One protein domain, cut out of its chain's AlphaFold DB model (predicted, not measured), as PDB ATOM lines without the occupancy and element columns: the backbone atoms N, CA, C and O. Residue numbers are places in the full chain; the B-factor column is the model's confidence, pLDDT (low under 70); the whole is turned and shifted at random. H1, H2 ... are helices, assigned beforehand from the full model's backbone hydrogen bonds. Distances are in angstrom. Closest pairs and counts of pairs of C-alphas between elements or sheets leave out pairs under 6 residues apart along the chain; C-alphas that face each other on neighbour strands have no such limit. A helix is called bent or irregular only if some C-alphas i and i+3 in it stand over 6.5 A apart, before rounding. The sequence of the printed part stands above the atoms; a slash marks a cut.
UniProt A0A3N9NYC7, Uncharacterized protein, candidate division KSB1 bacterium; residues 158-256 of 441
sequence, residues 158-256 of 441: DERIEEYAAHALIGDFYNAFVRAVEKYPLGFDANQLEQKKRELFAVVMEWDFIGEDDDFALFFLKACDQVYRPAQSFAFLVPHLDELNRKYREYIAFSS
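Overview. This is residues 158 to 256 of the 441 residues of an uncharacterized protein of candidate division KSB1 bacterium (UniProt A0A3N9NYC7). One long helix, H1, runs along the longest axis of this model, with H2 folded back along one flank of it and H5 running the opposite way beyond another flank. H3 is set crosswise to H1 and reaches from residues 242 to 248 of H5 to H2, while the short H4 packs on H3 and on residues 176 to 180 of H1. The 99 printed residues hold five named helices in the order H1, H2, H3, H4, H5 and no named strand, so the class is all helix. The whole is compact, with a radius of gyration of the C-alphas of 13.3 A, and only just elongated, spanning 39 by 26 by 20 A.

Along the chain. Find C-alpha 158 at (315.104, 7.080, 267.745); from there H1, residues 158 to 183, runs 37.9 A to C-alpha 183 at (339.797, -20.690, 275.284). Next comes H2, residues 190 to 206, 23.8 A long, with a kink of 50 degrees near residue 197; it is irregular, C-alphas 195 and 198 being 7.6 A apart. H3, residues 216 to 228, covers 18.0 A. H4, residues 234 to 240, is 10.7 A long and irregular, with C-alphas 236 and 239 7.3 A apart. H5, residues 242 to 256, runs 20.9 A to C-alpha 256 at (321.228, 7.668, 284.843).

Arrangement. Begin at the hub, H3, which touches the four other helices. It only just touches H1, with 3 pairs of C-alphas within 8 A, closest at Phe 173 and Ala 217, 7.4 A, and about perpendicular at 75 degrees. H3 touches H2 at a steep tilt of 63 degrees, closest at the C-alphas of Leu 200 and Val 227, 6.1 A. With residues 216 to 217 alone it touches H5, where the C-alphas of Ala 217 and Asn 245 come closest, 5.7 A. H3 and H4 form a helical hairpin, closest at the C-alphas of Leu 221 and Phe 234, 5.8 A. H1 and H2 form another, at a steep tilt of 38 degrees, closest at the C-alphas of Val 178 and Ala 190, 6.3 A. H1 and H5 are close but not clearly touching, at a shallow tilt of 18 degrees, opposite ways; their closest C-alphas, Phe 173 and Leu 244, are 7.1 A apart. H2 is apart from H4 and H5. Every O i to N i+4 pair is within hydrogen-bond range in H1, H3 and H5; H2 has 10 of 13, and H4 0 of 3 but 3 of 4 O i to N i+3 pairs.

Size, cuts and confidence. The C-alphas farthest apart are those of Gly 187 and Ser 256, 39.9 A. The printed part has no cut and no long link. Look for low confidence at residues 207 to 214, with pLDDT under 70; the mean of the printed part is 88.5.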
ATOM      1  N   ASP A 158     314.949   7.524 266.353       84.56
ATOM      2  CA  ASP A 158     315.104   7.080 267.745       84.56
ATOM      3  C   ASP A 158     315.143   5.545 267.837       84.56
ATOM      4  O   ASP A 158     316.089   4.981 268.379       84.56
ATOM      5  N   GLU A 159     314.197   4.859 267.181       87.31
ATOM      6  CA  GLU A 159     314.138   3.388 267.124       87.31
ATOM      7  C   GLU A 159     315.418   2.776 266.521       87.31
ATOM      8  O   GLU A 159     315.929   1.771 267.011       87.31
ATOM      9  N   ARG A 160     315.983   3.397 265.474       91.38
ATOM     10  CA  ARG A 160     317.233   2.941 264.835       91.38
ATOM     11  C   ARG A 160     318.454   3.179 265.723       91.38
ATOM     12  O   ARG A 160     319.402   2.396 265.673       91.38
ATOM     13  N   ILE A 161     318.451   4.248 266.518       89.94
ATOM     14  CA  ILE A 161     319.497   4.531 267.507       89.94
ATOM     15  C   ILE A 161     319.423   3.528 268.665       89.94
ATOM     16  O   ILE A 161     320.460   3.005 269.076       89.94
ATOM     17  N   GLU A 162     318.224   3.211 269.154       87.56
ATOM     18  CA  GLU A 162     318.009   2.179 270.175       87.56
ATOM     19  C   GLU A 162     318.444   0.794 269.675       87.56
ATOM     20  O   GLU A 162     319.181   0.087 270.370       87.56
ATOM     21  N   GLU A 163     318.080   0.433 268.439       90.00
ATOM     22  CA  GLU A 163     318.523  -0.808 267.791       90.00
ATOM     23  C   GLU A 163     320.056  -0.865 267.685       90.00
ATOM     24  O   GLU A 163     320.674  -1.870 268.051       90.00
ATOM     25  N   TYR A 164     320.691   0.231 267.252       93.25
ATOM     26  CA  TYR A 164     322.150   0.358 267.245       93.25
ATOM     27  C   TYR A 164     322.748   0.130 268.638       93.25
ATOM     28  O   TYR A 164     323.701  -0.643 268.771       93.25
ATOM     29  N   ALA A 165     322.217   0.792 269.668       91.81
ATOM     30  CA  ALA A 165     322.746   0.721 271.023       91.81
ATOM     31  C   ALA A 165     322.678  -0.715 271.565       91.81
ATOM     32  O   ALA A 165     323.673  -1.227 272.093       91.81
ATOM     33  N   ALA A 166     321.546  -1.394 271.354       90.38
ATOM     34  CA  ALA A 166     321.377  -2.800 271.697       90.38
ATOM     35  C   ALA A 166     322.381  -3.678 270.935       90.38
ATOM     36  O   ALA A 166     323.138  -4.434 271.547       90.38
ATOM     37  N   HIS A 167     322.467  -3.547 269.610       93.25
ATOM     38  CA  HIS A 167     323.389  -4.340 268.796       93.25
ATOM     39  C   HIS A 167     324.863  -4.106 269.148       93.25
ATOM     40  O   HIS A 167     325.645  -5.059 269.142       93.25
ATOM     41  N   ALA A 168     325.255  -2.879 269.488       94.81
ATOM     42  CA  ALA A 168     326.618  -2.562 269.897       94.81
ATOM     43  C   ALA A 168     326.977  -3.198 271.247       94.81
ATOM     44  O   ALA A 168     328.041  -3.815 271.365       94.81
ATOM     45  N   LEU A 169     326.084  -3.104 272.236       93.50
ATOM     46  CA  LEU A 169     326.247  -3.745 273.543       93.50
ATOM     47  C   LEU A 169     326.329  -5.272 273.403       93.50
ATOM     48  O   LEU A 169     327.303  -5.891 273.834       93.50
ATOM     49  N   ILE A 170     325.334  -5.880 272.753       94.75
ATOM     50  CA  ILE A 170     325.262  -7.334 272.554       94.75
ATOM     51  C   ILE A 170     326.471  -7.817 271.745       94.75
ATOM     52  O   ILE A 170     327.037  -8.867 272.049       94.75
ATOM     53  N   GLY A 171     326.911  -7.048 270.746       96.50
ATOM     54  CA  GLY A 171     328.079  -7.355 269.927       96.50
ATOM     55  C   GLY A 171     329.378  -7.446 270.725       96.50
ATOM     56  O   GLY A 171     330.134  -8.402 270.536       96.50
ATOM     57  N   ASP A 172     329.629  -6.521 271.653       96.50
ATOM     58  CA  ASP A 172     330.824  -6.576 272.504       96.50
ATOM     59  C   ASP A 172     330.800  -7.795 273.438       96.50
ATOM     60  O   ASP A 172     331.804  -8.512 273.550       96.50
ATOM     61  N   PHE A 173     329.643  -8.083 274.043       96.62
ATOM     62  CA  PHE A 173     329.446  -9.268 274.882       96.62
ATOM     63  C   PHE A 173     329.596 -10.570 274.088       96.62
ATOM     64  O   PHE A 173     330.289 -11.486 274.534       96.62
ATOM     65  N   TYR A 174     329.043 -10.633 272.878       97.19
ATOM     66  CA  TYR A 174     329.208 -11.762 271.967       97.19
ATOM     67  C   TYR A 174     330.673 -11.985 271.595       97.19
ATOM     68  O   TYR A 174     331.169 -13.106 271.682       97.19
ATOM     69  N   ASN A 175     331.403 -10.923 271.253       96.25
ATOM     70  CA  ASN A 175     332.820 -11.025 270.919       96.25
ATOM     71  C   ASN A 175     333.650 -11.534 272.111       96.25
ATOM     72  O   ASN A 175     334.567 -12.337 271.927       96.25
ATOM     73  N   ALA A 176     333.344 -11.096 273.337       96.00
ATOM     74  CA  ALA A 176     333.989 -11.619 274.542       96.00
ATOM     75  C   ALA A 176     333.627 -13.082 274.815       96.00
ATOM     76  O   ALA A 176     334.506 -13.877 275.146       96.00
ATOM     77  N   PHE A 177     332.366 -13.451 274.612       96.12
ATOM     78  CA  PHE A 177     331.892 -14.822 274.737       96.12
ATOM     79  C   PHE A 177     332.579 -15.769 273.749       96.12
ATOM     80  O   PHE A 177     333.092 -16.800 274.178       96.12
ATOM     81  N   VAL A 178     332.681 -15.407 272.465       95.12
ATOM     82  CA  VAL A 178     333.394 -16.214 271.459       95.12
ATOM     83  C   VAL A 178     334.842 -16.451 271.895       95.12
ATOM     84  O   VAL A 178     335.275 -17.600 271.951       95.12
ATOM     85  N   ARG A 179     335.563 -15.400 272.318       94.25
ATOM     86  CA  ARG A 179     336.938 -15.533 272.840       94.25
ATOM     87  C   ARG A 179     337.019 -16.451 274.062       94.25
ATOM     88  O   ARG A 179     337.984 -17.200 274.218       94.25
ATOM     89  N   ALA A 180     336.028 -16.386 274.949       94.00
ATOM     90  CA  ALA A 180     335.975 -17.228 276.136       94.00
ATOM     91  C   ALA A 180     335.731 -18.704 275.770       94.00
ATOM     92  O   ALA A 180     336.424 -19.580 276.286       94.00
ATOM     93  N   VAL A 181     334.824 -18.989 274.830       92.50
ATOM     94  CA  VAL A 181     334.554 -20.352 274.339       92.50
ATOM     95  C   VAL A 181     335.741 -20.927 273.564       92.50
ATOM     96  O   VAL A 181     336.067 -22.096 273.744       92.50
ATOM     97  N   GLU A 182     336.447 -20.128 272.762       90.62
ATOM     98  CA  GLU A 182     337.670 -20.578 272.076       90.62
ATOM     99  C   GLU A 182     338.760 -21.022 273.064       90.62
ATOM    100  O   GLU A 182     339.489 -21.983 272.812       90.62
ATOM    101  N   LYS A 183     338.854 -20.346 274.214       90.31
ATOM    102  CA  LYS A 183     339.797 -20.690 275.284       90.31
ATOM    103  C   LYS A 183     339.346 -21.902 276.107       90.31
ATOM    104  O   LYS A 183     340.193 -22.669 276.568       90.31
ATOM    105  N   TYR A 184     338.039 -22.072 276.291       87.56
ATOM    106  CA  TYR A 184     337.423 -23.177 277.026       87.56
ATOM    107  C   TYR A 184     336.447 -23.913 276.103       87.56
ATOM    108  O   TYR A 184     335.245 -23.659 276.164       87.56
ATOM    109  N   PRO A 185     336.942 -24.806 275.225       74.94
ATOM    110  CA  PRO A 185     336.123 -25.413 274.184       74.94
ATOM    111  C   PRO A 185     335.051 -26.324 274.789       74.94
ATOM    112  O   PRO A 185     335.321 -27.443 275.221       74.94
ATOM    113  N   LEU A 186     333.808 -25.844 274.784       78.12
ATOM    114  CA  LEU A 186     332.621 -26.526 275.314       78.12
ATOM    115  C   LEU A 186     331.894 -27.377 274.260       78.12
ATOM    116  O   LEU A 186     330.691 -27.611 274.352       78.12
ATOM    117  N   GLY A 187     332.619 -27.817 273.229       81.69
ATOM    118  CA  GLY A 187     332.040 -28.518 272.080       81.69
ATOM    119  C   GLY A 187     331.437 -27.598 271.014       81.69
ATOM    120  O   GLY A 187     330.702 -28.089 270.161       81.69
ATOM    121  N   PHE A 188     331.763 -26.302 271.051       86.56
ATOM    122  CA  PHE A 188     331.420 -25.326 270.016       86.56
ATOM    123  C   PHE A 188     332.687 -24.695 269.440       86.56
ATOM    124  O   PHE A 188     333.613 -24.381 270.189       86.56
ATOM    125  N   ASP A 189     332.709 -24.487 268.126       87.62
ATOM    126  CA  ASP A 189     333.679 -23.630 267.447       87.62
ATOM    127  C   ASP A 189     333.066 -22.269 267.067       87.62
ATOM    128  O   ASP A 189     331.846 -22.081 267.089       87.62
ATOM    129  N   ALA A 190     333.913 -21.307 266.698       86.31
ATOM    130  CA  ALA A 190     333.478 -19.957 266.344       86.31
ATOM    131  C   ALA A 190     332.479 -19.918 265.169       86.31
ATOM    132  O   ALA A 190     331.584 -19.075 265.158       86.31
ATOM    133  N   ASN A 191     332.570 -20.842 264.202       90.38
ATOM    134  CA  ASN A 191     331.638 -20.885 263.071       90.38
ATOM    135  C   ASN A 191     330.246 -21.352 263.511       90.38
ATOM    136  O   ASN A 191     329.238 -20.831 263.035       90.38
ATOM    137  N   GLN A 192     330.181 -22.331 264.415       91.25
ATOM    138  CA  GLN A 192     328.927 -22.805 264.999       91.25
ATOM    139  C   GLN A 192     328.254 -21.719 265.842       91.25
ATOM    140  O   GLN A 192     327.027 -21.610 265.817       91.25
ATOM    141  N   LEU A 193     329.044 -20.907 266.554       93.62
ATOM    142  CA  LEU A 193     328.532 -19.741 267.273       93.62
ATOM    143  C   LEU A 193     327.965 -18.701 266.294       93.62
ATOM    144  O   LEU A 193     326.811 -18.290 266.420       93.62
ATOM    145  N   GLU A 194     328.713 -18.370 265.241       94.31
ATOM    146  CA  GLU A 194     328.309 -17.346 264.271       94.31
ATOM    147  C   GLU A 194     327.000 -17.682 263.546       94.31
ATOM    148  O   GLU A 194     326.163 -16.803 263.333       94.31
ATOM    149  N   GLN A 195     326.755 -18.958 263.240       95.25
ATOM    150  CA  GLN A 195     325.517 -19.400 262.585       95.25
ATOM    151  C   GLN A 195     324.244 -19.090 263.385       95.25
ATOM    152  O   GLN A 195     323.182 -18.922 262.783       95.25
ATOM    153  N   LYS A 196     324.331 -19.000 264.719       95.50
ATOM    154  CA  LYS A 196     323.186 -18.678 265.588       95.50
ATOM    155  C   LYS A 196     323.245 -17.275 266.182       95.50
ATOM    156  O   LYS A 196     322.361 -16.913 266.954       95.50
ATOM    157  N   LYS A 197     324.223 -16.450 265.801       94.94
ATOM    158  CA  LYS A 197     324.370 -15.081 266.313       94.94
ATOM    159  C   LYS A 197     323.087 -14.261 266.173       94.94
ATOM    160  O   LYS A 197     322.674 -13.614 267.124       94.94
ATOM    161  N   ARG A 198     322.415 -14.330 265.018       94.06
ATOM    162  CA  ARG A 198     321.149 -13.607 264.795       94.06
ATOM    163  C   ARG A 198     320.030 -14.079 265.731       94.06
ATOM    164  O   ARG A 198     319.278 -13.251 266.225       94.06
ATOM    165  N   GLU A 199     319.926 -15.387 265.971       94.69
ATOM    166  CA  GLU A 199     318.950 -15.955 266.913       94.69
ATOM    167  C   GLU A 199     319.251 -15.498 268.343       94.69
ATOM    168  O   GLU A 199     318.347 -15.062 269.048       94.69
ATOM    169  N   LEU A 200     320.527 -15.512 268.745       94.81
ATOM    170  CA  LEU A 200     320.958 -14.991 270.040       94.81
ATOM    171  C   LEU A 200     320.596 -13.517 270.217       94.81
ATOM    172  O   LEU A 200     320.031 -13.160 271.243       94.81
ATOM    173  N   PHE A 201     320.893 -12.677 269.227       92.88
ATOM    174  CA  PHE A 201     320.571 -11.251 269.285       92.88
ATOM    175  C   PHE A 201     319.065 -11.031 269.450       92.88
ATOM    176  O   PHE A 201     318.665 -10.247 270.301       92.88
ATOM    177  N   ALA A 202     318.233 -11.771 268.708       91.06
ATOM    178  CA  ALA A 202     316.781 -11.693 268.849       91.06
ATOM    179  C   ALA A 202     316.312 -12.084 270.261       91.06
ATOM    180  O   ALA A 202     315.546 -11.343 270.867       91.06
ATOM    181  N   VAL A 203     316.821 -13.190 270.822       91.00
ATOM    182  CA  VAL A 203     316.475 -13.622 272.192       91.00
ATOM    183  C   VAL A 203     316.872 -12.572 273.231       91.00
ATOM    184  O   VAL A 203     316.103 -12.294 274.143       91.00
ATOM    185  N   VAL A 204     318.061 -11.982 273.090       88.62
ATOM    186  CA  VAL A 204     318.566 -10.963 274.019       88.62
ATOM    187  C   VAL A 204     317.758  -9.660 273.928       88.62
ATOM    188  O   VAL A 204     317.550  -9.025 274.953       88.62
ATOM    189  N   MET A 205     317.278  -9.278 272.738       84.06
ATOM    190  CA  MET A 205     316.445  -8.081 272.538       84.06
ATOM    191  C   MET A 205     314.972  -8.271 272.928       84.06
ATOM    192  O   MET A 205     314.319  -7.306 273.303       84.06
ATOM    193  N   GLU A 206     314.430  -9.490 272.833       81.69
ATOM    194  CA  GLU A 206     313.057  -9.796 273.272       81.69
ATOM    195  C   GLU A 206     312.908  -9.805 274.797       81.69
ATOM    196  O   GLU A 206     311.803  -9.646 275.321       81.69
ATOM    197  N   TRP A 207     313.999 -10.049 275.520       69.06
ATOM    198  CA  TRP A 207     313.995  -9.987 276.972       69.06
ATOM    199  C   TRP A 207     313.923  -8.517 277.379       69.06
ATOM    200  O   TRP A 207     314.857  -7.764 277.118       69.06
ATOM    201  N   ASP A 208     312.800  -8.124 277.993       59.31
ATOM    202  CA  ASP A 208     312.578  -6.777 278.526       59.31
ATOM    203  C   ASP A 208     313.822  -6.377 279.335       59.31
ATOM    204  O   ASP A 208     314.087  -6.928 280.405       59.31
ATOM    205  N   PHE A 209     314.614  -5.446 278.796       55.53
ATOM    206  CA  PHE A 209     315.893  -4.974 279.355       55.53
ATOM    207  C   PHE A 209     315.734  -4.366 280.766       55.53
ATOM    208  O   PHE A 209     316.709  -4.025 281.432       55.53
ATOM    209  N   ILE A 210     314.487  -4.213 281.215       42.41
ATOM    210  CA  ILE A 210     314.050  -3.488 282.397       42.41
ATOM    211  C   ILE A 210     313.705  -4.496 283.494       42.41
ATOM    212  O   ILE A 210     312.543  -4.748 283.812       42.41
ATOM    213  N   GLY A 211     314.725  -5.097 284.090       42.03
ATOM    214  CA  GLY A 211     314.527  -5.958 285.247       42.03
ATOM    215  C   GLY A 211     315.781  -6.049 286.085       42.03
ATOM    216  O   GLY A 211     316.522  -6.993 285.882       42.03
ATOM    217  N   GLU A 212     315.980  -5.063 286.971       48.38
ATOM    218  CA  GLU A 212     316.716  -5.054 288.261       48.38
ATOM    219  C   GLU A 212     318.087  -5.772 288.414       48.38
ATOM    220  O   GLU A 212     318.706  -5.635 289.466       48.38
ATOM    221  N   ASP A 213     318.604  -6.492 287.420       54.66
ATOM    222  CA  ASP A 213     319.843  -7.260 287.499       54.66
ATOM    223  C   ASP A 213     321.007  -6.428 286.933       54.66
ATOM    224  O   ASP A 213     321.191  -6.299 285.722       54.66
ATOM    225  N   ASP A 214     321.864  -5.930 287.829       65.06
ATOM    226  CA  ASP A 214     323.131  -5.230 287.539       65.06
ATOM    227  C   ASP A 214     324.199  -6.119 286.833       65.06
ATOM    228  O   ASP A 214     325.389  -5.774 286.761       65.06
ATOM    229  N   ASP A 215     323.806  -7.298 286.339       85.75
ATOM    230  CA  ASP A 215     324.677  -8.337 285.788       85.75
ATOM    231  C   ASP A 215     324.236  -8.776 284.381       85.75
ATOM    232  O   ASP A 215     323.704  -9.872 284.154       85.75
ATOM    233  N   PHE A 216     324.506  -7.909 283.404       89.50
ATOM    234  CA  PHE A 216     324.251  -8.191 281.992       89.50
ATOM    235  C   PHE A 216     325.063  -9.391 281.480       89.50
ATOM    236  O   PHE A 216     324.606 -10.106 280.591       89.50
ATOM    237  N   ALA A 217     326.239  -9.673 282.054       93.75
ATOM    238  CA  ALA A 217     327.019 -10.857 281.688       93.75
ATOM    239  C   ALA A 217     326.260 -12.154 281.976       93.75
ATOM    240  O   ALA A 217     326.147 -13.012 281.096       93.75
ATOM    241  N   LEU A 218     325.718 -12.305 283.185       91.94
ATOM    242  CA  LEU A 218     324.944 -13.490 283.546       91.94
ATOM    243  C   LEU A 218     323.683 -13.620 282.685       91.94
ATOM    244  O   LEU A 218     323.360 -14.715 282.219       91.94
ATOM    245  N   PHE A 219     322.987 -12.508 282.454       89.94
ATOM    246  CA  PHE A 219     321.827 -12.439 281.569       89.94
ATOM    247  C   PHE A 219     322.163 -12.908 280.145       89.94
ATOM    248  O   PHE A 219     321.531 -13.829 279.621       89.94
ATOM    249  N   PHE A 220     323.221 -12.352 279.557       93.69
ATOM    250  CA  PHE A 220     323.695 -12.705 278.224       93.69
ATOM    251  C   PHE A 220     324.060 -14.196 278.119       93.69
ATOM    252  O   PHE A 220     323.722 -14.865 277.140       93.69
ATOM    253  N   LEU A 221     324.708 -14.758 279.146       94.62
ATOM    254  CA  LEU A 221     325.080 -16.177 279.165       94.62
ATOM    255  C   LEU A 221     323.865 -17.105 279.314       94.62
ATOM    256  O   LEU A 221     323.854 -18.174 278.703       94.62
ATOM    257  N   LYS A 222     322.812 -16.696 280.037       93.38
ATOM    258  CA  LYS A 222     321.530 -17.431 280.064       93.38
ATOM    259  C   LYS A 222     320.879 -17.471 278.676       93.38
ATOM    260  O   LYS A 222     320.387 -18.524 278.267       93.38
ATOM    261  N   ALA A 223     320.920 -16.366 277.930       93.50
ATOM    262  CA  ALA A 223     320.446 -16.340 276.545       93.50
ATOM    263  C   ALA A 223     321.290 -17.259 275.640       93.50
ATOM    264  O   ALA A 223     320.748 -18.013 274.828       93.50
ATOM    265  N   CYS A 224     322.613 -17.290 275.837       95.00
ATOM    266  CA  CYS A 224     323.488 -18.245 275.154       95.00
ATOM    267  C   CYS A 224     323.105 -19.702 275.471       95.00
ATOM    268  O   CYS A 224     323.011 -20.523 274.557       95.00
ATOM    269  N   ASP A 225     322.829 -20.034 276.734       94.44
ATOM    270  CA  ASP A 225     322.390 -21.377 277.129       94.44
ATOM    271  C   ASP A 225     321.088 -21.786 276.422       94.44
ATOM    272  O   ASP A 225     320.970 -22.919 275.944       94.44
ATOM    273  N   GLN A 226     320.134 -20.861 276.288       93.75
ATOM    274  CA  GLN A 226     318.868 -21.102 275.589       93.75
ATOM    275  C   GLN A 226     319.065 -21.410 274.095       93.75
ATOM    276  O   GLN A 226     318.433 -22.331 273.562       93.75
ATOM    277  N   VAL A 227     319.944 -20.659 273.427       95.00
ATOM    278  CA  VAL A 227     320.155 -20.707 271.969       95.00
ATOM    279  C   VAL A 227     321.053 -21.877 271.558       95.00
ATOM    280  O   VAL A 227     320.750 -22.631 270.623       95.00
ATOM    281  N   TYR A 228     322.173 -22.065 272.255       94.06
ATOM    282  CA  TYR A 228     323.172 -23.072 271.892       94.06
ATOM    283  C   TYR A 228     322.933 -24.423 272.564       94.06
ATOM    284  O   TYR A 228     323.330 -25.437 271.991       94.06
ATOM    285  N   ARG A 229     322.238 -24.457 273.713       92.50
ATOM    286  CA  ARG A 229     321.943 -25.671 274.498       92.50
ATOM    287  C   ARG A 229     323.197 -26.517 274.770       92.50
ATOM    288  O   ARG A 229     323.251 -27.680 274.358       92.50
ATOM    289  N   PRO A 230     324.226 -25.941 275.415       91.88
ATOM    290  CA  PRO A 230     325.465 -26.653 275.689       91.88
ATOM    291  C   PRO A 230     325.243 -27.803 276.685       91.88
ATOM    292  O   PRO A 230     324.298 -27.797 277.474       91.88
ATOM    293  N   ALA A 231     326.144 -28.789 276.688       88.56
ATOM    294  CA  ALA A 231     326.106 -29.882 277.669       88.56
ATOM    295  C   ALA A 231     326.364 -29.392 279.110       88.56
ATOM    296  O   ALA A 231     325.880 -29.991 280.070       88.56
ATOM    297  N   GLN A 232     327.118 -28.302 279.249       89.50
ATOM    298  CA  GLN A 232     327.363 -27.582 280.493       89.50
ATOM    299  C   GLN A 232     326.999 -26.113 280.276       89.50
ATOM    300  O   GLN A 232     327.419 -25.535 279.280       89.50
ATOM    301  N   SER A 233     326.253 -25.521 281.213       92.69
ATOM    302  CA  SER A 233     325.875 -24.102 281.159       92.69
ATOM    303  C   SER A 233     327.095 -23.194 280.993       92.69
ATOM    304  O   SER A 233     328.122 -23.411 281.639       92.69
ATOM    305  N   PHE A 234     326.957 -22.139 280.193       94.88
ATOM    306  CA  PHE A 234     327.975 -21.108 280.014       94.88
ATOM    307  C   PHE A 234     328.150 -20.195 281.233       94.88
ATOM    308  O   PHE A 234     329.065 -19.377 281.232       94.88
ATOM    309  N   ALA A 235     327.344 -20.328 282.292       92.81
ATOM    310  CA  ALA A 235     327.427 -19.477 283.482       92.81
ATOM    311  C   ALA A 235     328.824 -19.449 284.141       92.81
ATOM    312  O   ALA A 235     329.190 -18.458 284.764       92.81
ATOM    313  N   PHE A 236     329.648 -20.492 283.979       92.06
ATOM    314  CA  PHE A 236     331.027 -20.468 284.490       92.06
ATOM    315  C   PHE A 236     331.937 -19.464 283.757       92.06
ATOM    316  O   PHE A 236     333.027 -19.176 284.247       92.06
ATOM    317  N   LEU A 237     331.511 -18.938 282.601       95.12
ATOM    318  CA  LEU A 237     332.241 -17.936 281.827       95.12
ATOM    319  C   LEU A 237     332.028 -16.503 282.331       95.12
ATOM    320  O   LEU A 237     332.708 -15.615 281.824       95.12
ATOM    321  N   VAL A 238     331.159 -16.259 283.325       94.06
ATOM    322  CA  VAL A 238     330.935 -14.915 283.905       94.06
ATOM    323  C   VAL A 238     332.252 -14.175 284.209       94.06
ATOM    324  O   VAL A 238     332.396 -13.056 283.719       94.06
ATOM    325  N   PRO A 239     333.276 -14.790 284.847       94.88
ATOM    326  CA  PRO A 239     334.540 -14.103 285.131       94.88
ATOM    327  C   PRO A 239     335.308 -13.614 283.893       94.88
ATOM    328  O   PRO A 239     336.175 -12.751 283.990       94.88
ATOM    329  N   HIS A 240     335.025 -14.165 282.708       94.62
ATOM    330  CA  HIS A 240     335.617 -13.715 281.445       94.62
ATOM    331  C   HIS A 240     334.895 -12.510 280.836       94.62
ATOM    332  O   HIS A 240     335.410 -11.908 279.894       94.62
ATOM    333  N   LEU A 241     333.717 -12.167 281.357       95.75
ATOM    334  CA  LEU A 241     332.903 -11.026 280.955       95.75
ATOM    335  C   LEU A 241     332.892  -9.920 282.029       95.75
ATOM    336  O   LEU A 241     332.338  -8.854 281.774       95.75
ATOM    337  N   ASP A 242     333.523 -10.130 283.191       93.25
ATOM    338  CA  ASP A 242     333.508  -9.204 284.338       93.25
ATOM    339  C   ASP A 242     333.906  -7.769 283.980       93.25
ATOM    340  O   ASP A 242     333.298  -6.821 284.474       93.25
ATOM    341  N   GLU A 243     334.900  -7.589 283.109       92.56
ATOM    342  CA  GLU A 243     335.344  -6.259 282.685       92.56
ATOM    343  C   GLU A 243     334.272  -5.528 281.864       92.56
ATOM    344  O   GLU A 243     333.971  -4.366 282.140       92.56
ATOM    345  N   LEU A 244     333.647  -6.213 280.900       93.62
ATOM    346  CA  LEU A 244     332.531  -5.656 280.129       93.62
ATOM    347  C   LEU A 244     331.309  -5.412 281.012       93.62
ATOM    348  O   LEU A 244     330.615  -4.417 280.843       93.62
ATOM    349  N   ASN A 245     331.068  -6.293 281.978       93.56
ATOM    350  CA  ASN A 245     329.970  -6.168 282.926       93.56
ATOM    351  C   ASN A 245     330.172  -4.987 283.885       93.56
ATOM    352  O   ASN A 245     329.239  -4.241 284.169       93.56
ATOM    353  N   ARG A 246     331.411  -4.765 284.346       92.44
ATOM    354  CA  ARG A 246     331.803  -3.566 285.097       92.44
ATOM    355  C   ARG A 246     331.555  -2.313 284.261       92.44
ATOM    356  O   ARG A 246     330.902  -1.396 284.746       92.44
ATOM    357  N   LYS A 247     332.015  -2.310 283.008       92.19
ATOM    358  CA  LYS A 247     331.814  -1.206 282.062       92.19
ATOM    359  C   LYS A 247     330.324  -0.930 281.817       92.19
ATOM    360  O   LYS A 247     329.911   0.220 281.799       92.19
ATOM    361  N   TYR A 248     329.500  -1.969 281.701       91.19
ATOM    362  CA  TYR A 248     328.044  -1.840 281.613       91.19
ATOM    363  C   TYR A 248     327.436  -1.179 282.851       91.19
ATOM    364  O   TYR A 248     326.709  -0.199 282.708       91.19
ATOM    365  N   ARG A 249     327.784  -1.634 284.059       89.81
ATOM    366  CA  ARG A 249     327.297  -1.010 285.301       89.81
ATOM    367  C   ARG A 249     327.702   0.454 285.423       89.81
ATOM    368  O   ARG A 249     326.870   1.291 285.756       89.81
ATOM    369  N   GLU A 250     328.965   0.762 285.141       90.06
ATOM    370  CA  GLU A 250     329.474   2.137 285.149       90.06
ATOM    371  C   GLU A 250     328.729   3.010 284.131       90.06
ATOM    372  O   GLU A 250     328.369   4.142 284.444       90.06
ATOM    373  N   TYR A 251     328.424   2.469 282.950       90.31
ATOM    374  CA  TYR A 251     327.659   3.160 281.918       90.31
ATOM    375  C   TYR A 251     326.215   3.418 282.337       90.31
ATOM    376  O   TYR A 251     325.753   4.542 282.187       90.31
ATOM    377  N   ILE A 252     325.512   2.433 282.901       88.06
ATOM    378  CA  ILE A 252     324.136   2.624 283.383       88.06
ATOM    379  C   ILE A 252     324.096   3.654 284.515       88.06
ATOM    380  O   ILE A 252     323.257   4.556 284.495       88.06
ATOM    381  N   ALA A 253     325.031   3.572 285.466       86.50
ATOM    382  CA  ALA A 253     325.136   4.537 286.557       86.50
ATOM    383  C   ALA A 253     325.403   5.958 286.038       86.50
ATOM    384  O   ALA A 253     324.719   6.900 286.437       86.50
ATOM    385  N   PHE A 254     326.355   6.110 285.112       87.94
ATOM    386  CA  PHE A 254     326.676   7.399 284.504       87.94
ATOM    387  C   PHE A 254     325.520   7.944 283.656       87.94
ATOM    388  O   PHE A 254     325.153   9.106 283.805       87.94
ATOM    389  N   SER A 255     324.907   7.103 282.818       87.00
ATOM    390  CA  SER A 255     323.768   7.461 281.968       87.00
ATOM    391  C   SER A 255     322.589   7.949 282.809       87.00
ATOM    392  O   SER A 255     321.992   8.971 282.494       87.00
ATOM    393  N   SER A 256     322.280   7.258 283.908       84.19
ATOM    394  CA  SER A 256     321.228   7.668 284.843       84.19
ATOM    395  C   SER A 256     321.517   9.034 285.475       84.19
ATOM    396  O   SER A 256     320.622   9.866 285.609       84.19
TER     397      SER A 256